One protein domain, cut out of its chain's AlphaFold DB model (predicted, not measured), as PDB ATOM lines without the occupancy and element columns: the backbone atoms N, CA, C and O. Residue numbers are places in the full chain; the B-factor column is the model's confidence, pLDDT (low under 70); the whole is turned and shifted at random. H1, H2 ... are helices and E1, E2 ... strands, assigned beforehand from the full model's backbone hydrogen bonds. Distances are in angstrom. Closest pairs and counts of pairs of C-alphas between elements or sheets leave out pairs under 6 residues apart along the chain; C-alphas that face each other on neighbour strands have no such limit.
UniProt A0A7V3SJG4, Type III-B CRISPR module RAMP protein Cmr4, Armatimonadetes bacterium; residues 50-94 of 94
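Overview. This is residues 50 to 94 of the 94 residues of the protein "Type III-B CRISPR module RAMP protein Cmr4" of Armatimonadetes bacterium (UniProt A0A7V3SJG4). There is little regular structure: a small two-strand hairpin, E1 and E2, with its loop at one end of an elongated shape, and the short helix H1 toward the other end. A 14-residue stretch with no named element, residues 50 to 63, leads to H1. The printed part has 45 residues with one named helix and two named strands, in the order H1, E1, E2; the sheet is antiparallel and the class mixed, with 13 residues in named elements. It is only just loose, close to extended, with a radius of gyration of the C-alphas of 13.7 A and spans of 40 by 22 by 15 A.

Along the chain. E1, residues 75 to 77, measures 7.1 A from first to last C-alpha. E2, residues 88 to 90, measures 7.0 A and ends at C-alpha 90 (4.802, -21.843, 32.670). H1, residues 64 to 70, measures 9.9 A and begins at C-alpha 64 (-10.066, -4.035, 34.082).

Arrangement. E1 and E2 form an antiparallel hairpin, their directions at 148 degrees. N 76 and O 89 are within hydrogen-bond range at 2.8 A. H1 and E2 are apart. In H1 every O i to N i+4 pair is within hydrogen-bond range.

Size, cuts and confidence. The C-alphas farthest apart, Arg 61 and Val 84, are 40.3 A apart. The printed part has no cut, and no link is long. Residues 59 to 61 and residue 94 have pLDDT under 70.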
ATOM      1  N   PHE A  50       1.496 -23.465  24.000       95.62
ATOM      2  CA  PHE A  50       0.135 -23.027  23.712       95.62
ATOM      3  C   PHE A  50       0.067 -21.505  23.770       95.62
ATOM      4  O   PHE A  50       0.751 -20.876  24.576       95.62
ATOM      5  N   SER A  51      -0.776 -20.920  22.927       94.62
ATOM      6  CA  SER A  51      -1.018 -19.481  22.903       94.62
ATOM      7  C   SER A  51      -2.507 -19.214  22.736       94.62
ATOM      8  O   SER A  51      -3.204 -19.940  22.028       94.62
ATOM      9  N   GLY A  52      -2.990 -18.162  23.386       92.31
ATOM     10  CA  GLY A  52      -4.377 -17.729  23.331       92.31
ATOM     11  C   GLY A  52      -4.514 -16.296  23.832       92.31
ATOM     12  O   GLY A  52      -3.587 -15.739  24.417       92.31
ATOM     13  N   ALA A  53      -5.678 -15.696  23.591       91.25
ATOM     14  CA  ALA A  53      -5.989 -14.361  24.079       91.25
ATOM     15  C   ALA A  53      -6.683 -14.434  25.445       91.25
ATOM     16  O   ALA A  53      -7.612 -15.221  25.635       91.25
ATOM     17  N   VAL A  54      -6.270 -13.570  26.371       87.81
ATOM     18  CA  VAL A  54      -6.997 -13.307  27.616       87.81
ATOM     19  C   VAL A  54      -7.714 -11.975  27.451       87.81
ATOM     20  O   VAL A  54      -7.078 -10.953  27.209       87.81
ATOM     21  N   LEU A  55      -9.040 -11.989  27.559       88.00
ATOM     22  CA  LEU A  55      -9.853 -10.781  27.491       88.00
ATOM     23  C   LEU A  55     -10.287 -10.394  28.901       88.00
ATOM     24  O   LEU A  55     -10.925 -11.186  29.596       88.00
ATOM     25  N   VAL A  56      -9.965  -9.168  29.302       86.50
ATOM     26  CA  VAL A  56     -10.431  -8.589  30.562       86.50
ATOM     27  C   VAL A  56     -11.538  -7.597  30.244       86.50
ATOM     28  O   VAL A  56     -11.330  -6.638  29.505       86.50
ATOM     29  N   ALA A  57     -12.724  -7.852  30.785       84.12
ATOM     30  CA  ALA A  57     -13.884  -6.986  30.635       84.12
ATOM     31  C   ALA A  57     -14.223  -6.304  31.963       84.12
ATOM     32  O   ALA A  57     -13.883  -6.809  33.037       84.12
ATOM     33  N   ASP A  58     -14.935  -5.180  31.883       80.94
ATOM     34  CA  ASP A  58     -15.497  -4.510  33.053       80.94
ATOM     35  C   ASP A  58     -16.397  -5.466  33.834       80.94
ATOM     36  O   ASP A  58     -17.395  -5.980  33.321       80.94
ATOM     37  N   HIS A  59     -16.070  -5.678  35.108       69.50
ATOM     38  CA  HIS A  59     -16.916  -6.446  36.005       69.50
ATOM     39  C   HIS A  59     -17.135  -5.687  37.312       69.50
ATOM     40  O   HIS A  59     -16.201  -5.451  38.073       69.50
ATOM     41  N   TYR A  60     -18.395  -5.297  37.546       59.09
ATOM     42  CA  TYR A  60     -18.973  -4.814  38.810       59.09
ATOM     43  C   TYR A  60     -17.951  -4.239  39.816       59.09
ATOM     44  O   TYR A  60     -17.488  -4.925  40.727       59.09
ATOM     45  N   ARG A  61     -17.652  -2.940  39.675       63.50
ATOM     46  CA  ARG A  61     -16.788  -2.135  40.568       63.50
ATOM     47  C   ARG A  61     -15.285  -2.453  40.558       63.50
ATOM     48  O   ARG A  61     -14.580  -1.886  41.387       63.50
ATOM     49  N   LYS A  62     -14.779  -3.292  39.651       70.25
ATOM     50  CA  LYS A  62     -13.332  -3.476  39.457       70.25
ATOM     51  C   LYS A  62     -12.886  -2.908  38.118       70.25
ATOM     52  O   LYS A  62     -13.512  -3.191  37.102       70.25
ATOM     53  N   ASN A  63     -11.804  -2.132  38.142       84.06
ATOM     54  CA  ASN A  63     -11.168  -1.621  36.936       84.06
ATOM     55  C   ASN A  63     -10.466  -2.792  36.201       84.06
ATOM     56  O   ASN A  63      -9.658  -3.487  36.823       84.06
ATOM     57  N   PRO A  64     -10.742  -3.032  34.905       86.00
ATOM     58  CA  PRO A  64     -10.066  -4.035  34.082       86.00
ATOM     59  C   PRO A  64      -8.543  -3.933  34.115       86.00
ATOM     60  O   PRO A  64      -7.857  -4.951  34.155       86.00
ATOM     61  N   GLU A  65      -8.013  -2.713  34.150       86.25
ATOM     62  CA  GLU A  65      -6.573  -2.470  34.223       86.25
ATOM     63  C   GLU A  65      -5.983  -3.010  35.533       86.25
ATOM     64  O   GLU A  65      -4.933  -3.649  35.545       86.25
ATOM     65  N   GLU A  66      -6.702  -2.836  36.642       87.25
ATOM     66  CA  GLU A  66      -6.306  -3.372  37.944       87.25
ATOM     67  C   GLU A  66      -6.364  -4.908  37.959       87.25
ATOM     68  O   GLU A  66      -5.466  -5.562  38.491       87.25
ATOM     69  N   LEU A  67      -7.395  -5.504  37.350       85.38
ATOM     70  CA  LEU A  67      -7.516  -6.959  37.214       85.38
ATOM     71  C   LEU A  67      -6.366  -7.552  36.397       85.38
ATOM     72  O   LEU A  67      -5.800  -8.566  36.802       85.38
ATOM     73  N   TRP A  68      -6.014  -6.910  35.282       86.88
ATOM     74  CA  TRP A  68      -4.899  -7.323  34.437       86.88
ATOM     75  C   TRP A  68      -3.565  -7.226  35.177       86.88
ATOM     76  O   TRP A  68      -2.817  -8.198  35.236       86.88
ATOM     77  N   ASN A  69      -3.300  -6.091  35.822       86.56
ATOM     78  CA  ASN A  69      -2.047  -5.876  36.544       86.56
ATOM     79  C   ASN A  69      -1.867  -6.864  37.708       86.56
ATOM     80  O   ASN A  69      -0.750  -7.307  37.968       86.56
ATOM     81  N   ASN A  70      -2.961  -7.264  38.364       84.81
ATOM     82  CA  ASN A  70      -2.942  -8.269  39.429       84.81
ATOM     83  C   ASN A  70      -2.841  -9.716  38.919       84.81
ATOM     84  O   ASN A  70      -2.504 -10.621  39.688       84.81
ATOM     85  N   PHE A  71      -3.141  -9.968  37.646       83.88
ATOM     86  CA  PHE A  71      -3.040 -11.295  37.060       83.88
ATOM     87  C   PHE A  71      -1.589 -11.564  36.660       83.88
ATOM     88  O   PHE A  71      -1.159 -11.193  35.580       83.88
ATOM     89  N   GLN A  72      -0.819 -12.198  37.546       81.25
ATOM     90  CA  GLN A  72       0.604 -12.505  37.328       81.25
ATOM     91  C   GLN A  72       0.918 -14.002  37.532       81.25
ATOM     92  O   GLN A  72       1.775 -14.344  38.355       81.25
ATOM     93  N   PRO A  73       0.227 -14.941  36.853       83.19
ATOM     94  CA  PRO A  73       0.600 -16.346  36.946       83.19
ATOM     95  C   PRO A  73       1.979 -16.569  36.317       83.19
ATOM     96  O   PRO A  73       2.245 -16.141  35.198       83.19
ATOM     97  N   SER A  74       2.854 -17.280  37.023       86.25
ATOM     98  CA  SER A  74       4.157 -17.710  36.500       86.25
ATOM     99  C   SER A  74       4.178 -19.209  36.205       86.25
ATOM    100  O   SER A  74       4.723 -19.641  35.190       86.25
ATOM    101  N   LEU A  75       3.533 -19.995  37.066       93.69
ATOM    102  CA  LEU A  75       3.420 -21.442  36.987       93.69
ATOM    103  C   LEU A  75       1.986 -21.839  37.338       93.69
ATOM    104  O   LEU A  75       1.467 -21.428  38.376       93.69
ATOM    105  N   ILE A  76       1.351 -22.626  36.480       94.06
ATOM    106  CA  ILE A  76      -0.019 -23.100  36.671       94.06
ATOM    107  C   ILE A  76      -0.099 -24.603  36.443       94.06
ATOM    108  O   ILE A  76       0.735 -25.194  35.760       94.06
ATOM    109  N   GLN A  77      -1.139 -25.206  37.005       96.12
ATOM    110  CA  GLN A  77      -1.514 -26.591  36.772       96.12
ATOM    111  C   GLN A  77      -2.722 -26.610  35.831       96.12
ATOM    112  O   GLN A  77      -3.766 -26.045  36.160       96.12
ATOM    113  N   VAL A  78      -2.592 -27.263  34.679       95.44
ATOM    114  CA  VAL A  78      -3.645 -27.384  33.663       95.44
ATOM    115  C   VAL A  78      -3.997 -28.854  33.464       95.44
ATOM    116  O   VAL A  78      -3.120 -29.710  33.380       95.44
ATOM    117  N   GLY A  79      -5.293 -29.153  33.372       95.94
ATOM    118  CA  GLY A  79      -5.784 -30.513  33.148       95.94
ATOM    119  C   GLY A  79      -5.721 -31.420  34.384       95.94
ATOM    120  O   GLY A  79      -5.610 -30.960  35.521       95.94
ATOM    121  N   GLY A  80      -5.860 -32.728  34.150       94.81
ATOM    122  CA  GLY A  80      -5.859 -33.767  35.187       94.81
ATOM    123  C   GLY A  80      -4.467 -34.322  35.507       94.81
ATOM    124  O   GLY A  80      -3.449 -33.775  35.095       94.81
ATOM    125  N   ASN A  81      -4.423 -35.451  36.230       96.56
ATOM    126  CA  ASN A  81      -3.186 -36.191  36.528       96.56
ATOM    127  C   ASN A  81      -2.092 -35.375  37.262       96.56
ATOM    128  O   ASN A  81      -0.906 -35.709  37.200       96.56
ATOM    129  N   SER A  82      -2.481 -34.346  38.021       96.81
ATOM    130  CA  SER A  82      -1.548 -33.510  38.793       96.81
ATOM    131  C   SER A  82      -0.771 -34.302  39.851       96.81
ATOM    132  O   SER A  82       0.419 -34.074  40.051       96.81
ATOM    133  N   THR A  83      -1.401 -35.297  40.484       97.38
ATOM    134  CA  THR A  83      -0.773 -36.152  41.510       97.38
ATOM    135  C   THR A  83       0.317 -37.074  40.964       97.38
ATOM    136  O   THR A  83       1.109 -37.602  41.740       97.38
ATOM    137  N   VAL A  84       0.379 -37.254  39.642       96.62
ATOM    138  CA  VAL A  84       1.437 -38.001  38.945       96.62
ATOM    139  C   VAL A  84       2.342 -37.079  38.119       96.62
ATOM    140  O   VAL A  84       3.061 -37.543  37.240       96.62
ATOM    141  N   GLY A  85       2.315 -35.771  38.403       95.19
ATOM    142  CA  GLY A  85       3.260 -34.791  37.865       95.19
ATOM    143  C   GLY A  85       2.973 -34.297  36.446       95.19
ATOM    144  O   GLY A  85       3.860 -33.719  35.822       95.19
ATOM    145  N   ARG A  86       1.767 -34.513  35.908       96.12
ATOM    146  CA  ARG A  86       1.375 -33.987  34.585       96.12
ATOM    147  C   ARG A  86       0.805 -32.580  34.701       96.12
ATOM    148  O   ARG A  86       0.302 -32.232  35.758       96.12
ATOM    149  N   GLY A  87       0.829 -31.808  33.611       95.88
ATOM    150  CA  GLY A  87       0.046 -30.570  33.461       95.88
ATOM    151  C   GLY A  87       0.652 -29.292  34.050       95.88
ATOM    152  O   GLY A  87      -0.027 -28.270  34.108       95.88
ATOM    153  N   LEU A  88       1.912 -29.323  34.487       96.62
ATOM    154  CA  LEU A  88       2.597 -28.128  34.969       96.62
ATOM    155  C   LEU A  88       3.034 -27.248  33.788       96.62
ATOM    156  O   LEU A  88       3.821 -27.678  32.945       96.62
ATOM    157  N   CYS A  89       2.553 -26.009  33.740       96.56
ATOM    158  CA  CYS A  89       2.798 -25.082  32.640       96.56
ATOM    159  C   CYS A  89       3.350 -23.756  33.155       96.56
ATOM    160  O   CYS A  89       2.834 -23.181  34.115       96.56
ATOM    161  N   ARG A  90       4.369 -23.227  32.477       95.50
ATOM    162  CA  ARG A  90       4.802 -21.843  32.670       95.50
ATOM    163  C   ARG A  90       3.891 -20.919  31.868       95.50
ATOM    164  O   ARG A  90       3.672 -21.167  30.687       95.50
ATOM    165  N   VAL A  91       3.427 -19.839  32.491       94.31
ATOM    166  CA  VAL A  91       2.680 -18.786  31.792       94.31
ATOM    167  C   VAL A  91       3.619 -17.632  31.472       94.31
ATOM    168  O   VAL A  91       4.434 -17.218  32.297       94.31
ATOM    169  N   VAL A  92       3.518 -17.142  30.241       91.38
ATOM    170  CA  VAL A  92       4.186 -15.929  29.777       91.38
ATOM    171  C   VAL A  92       3.103 -15.053  29.169       91.38
ATOM    172  O   VAL A  92       2.398 -15.491  28.264       91.38
ATOM    173  N   MET A  93       2.959 -13.840  29.691       84.44
ATOM    174  CA  MET A  93       2.096 -12.813  29.114       84.44
ATOM    175  C   MET A  93       2.998 -11.800  28.416       84.44
ATOM    176  O   MET A  93       4.049 -11.449  28.961       84.44
ATOM    177  N   ALA A  94       2.618 -11.413  27.202       68.88
ATOM    178  CA  ALA A  94       3.317 -10.433  26.378       68.88
ATOM    179  C   ALA A  94       2.593  -9.086  26.418       68.88
ATOM    180  O   ALA A  94       1.348  -9.105  26.558       68.88
TER     181      ALA A  94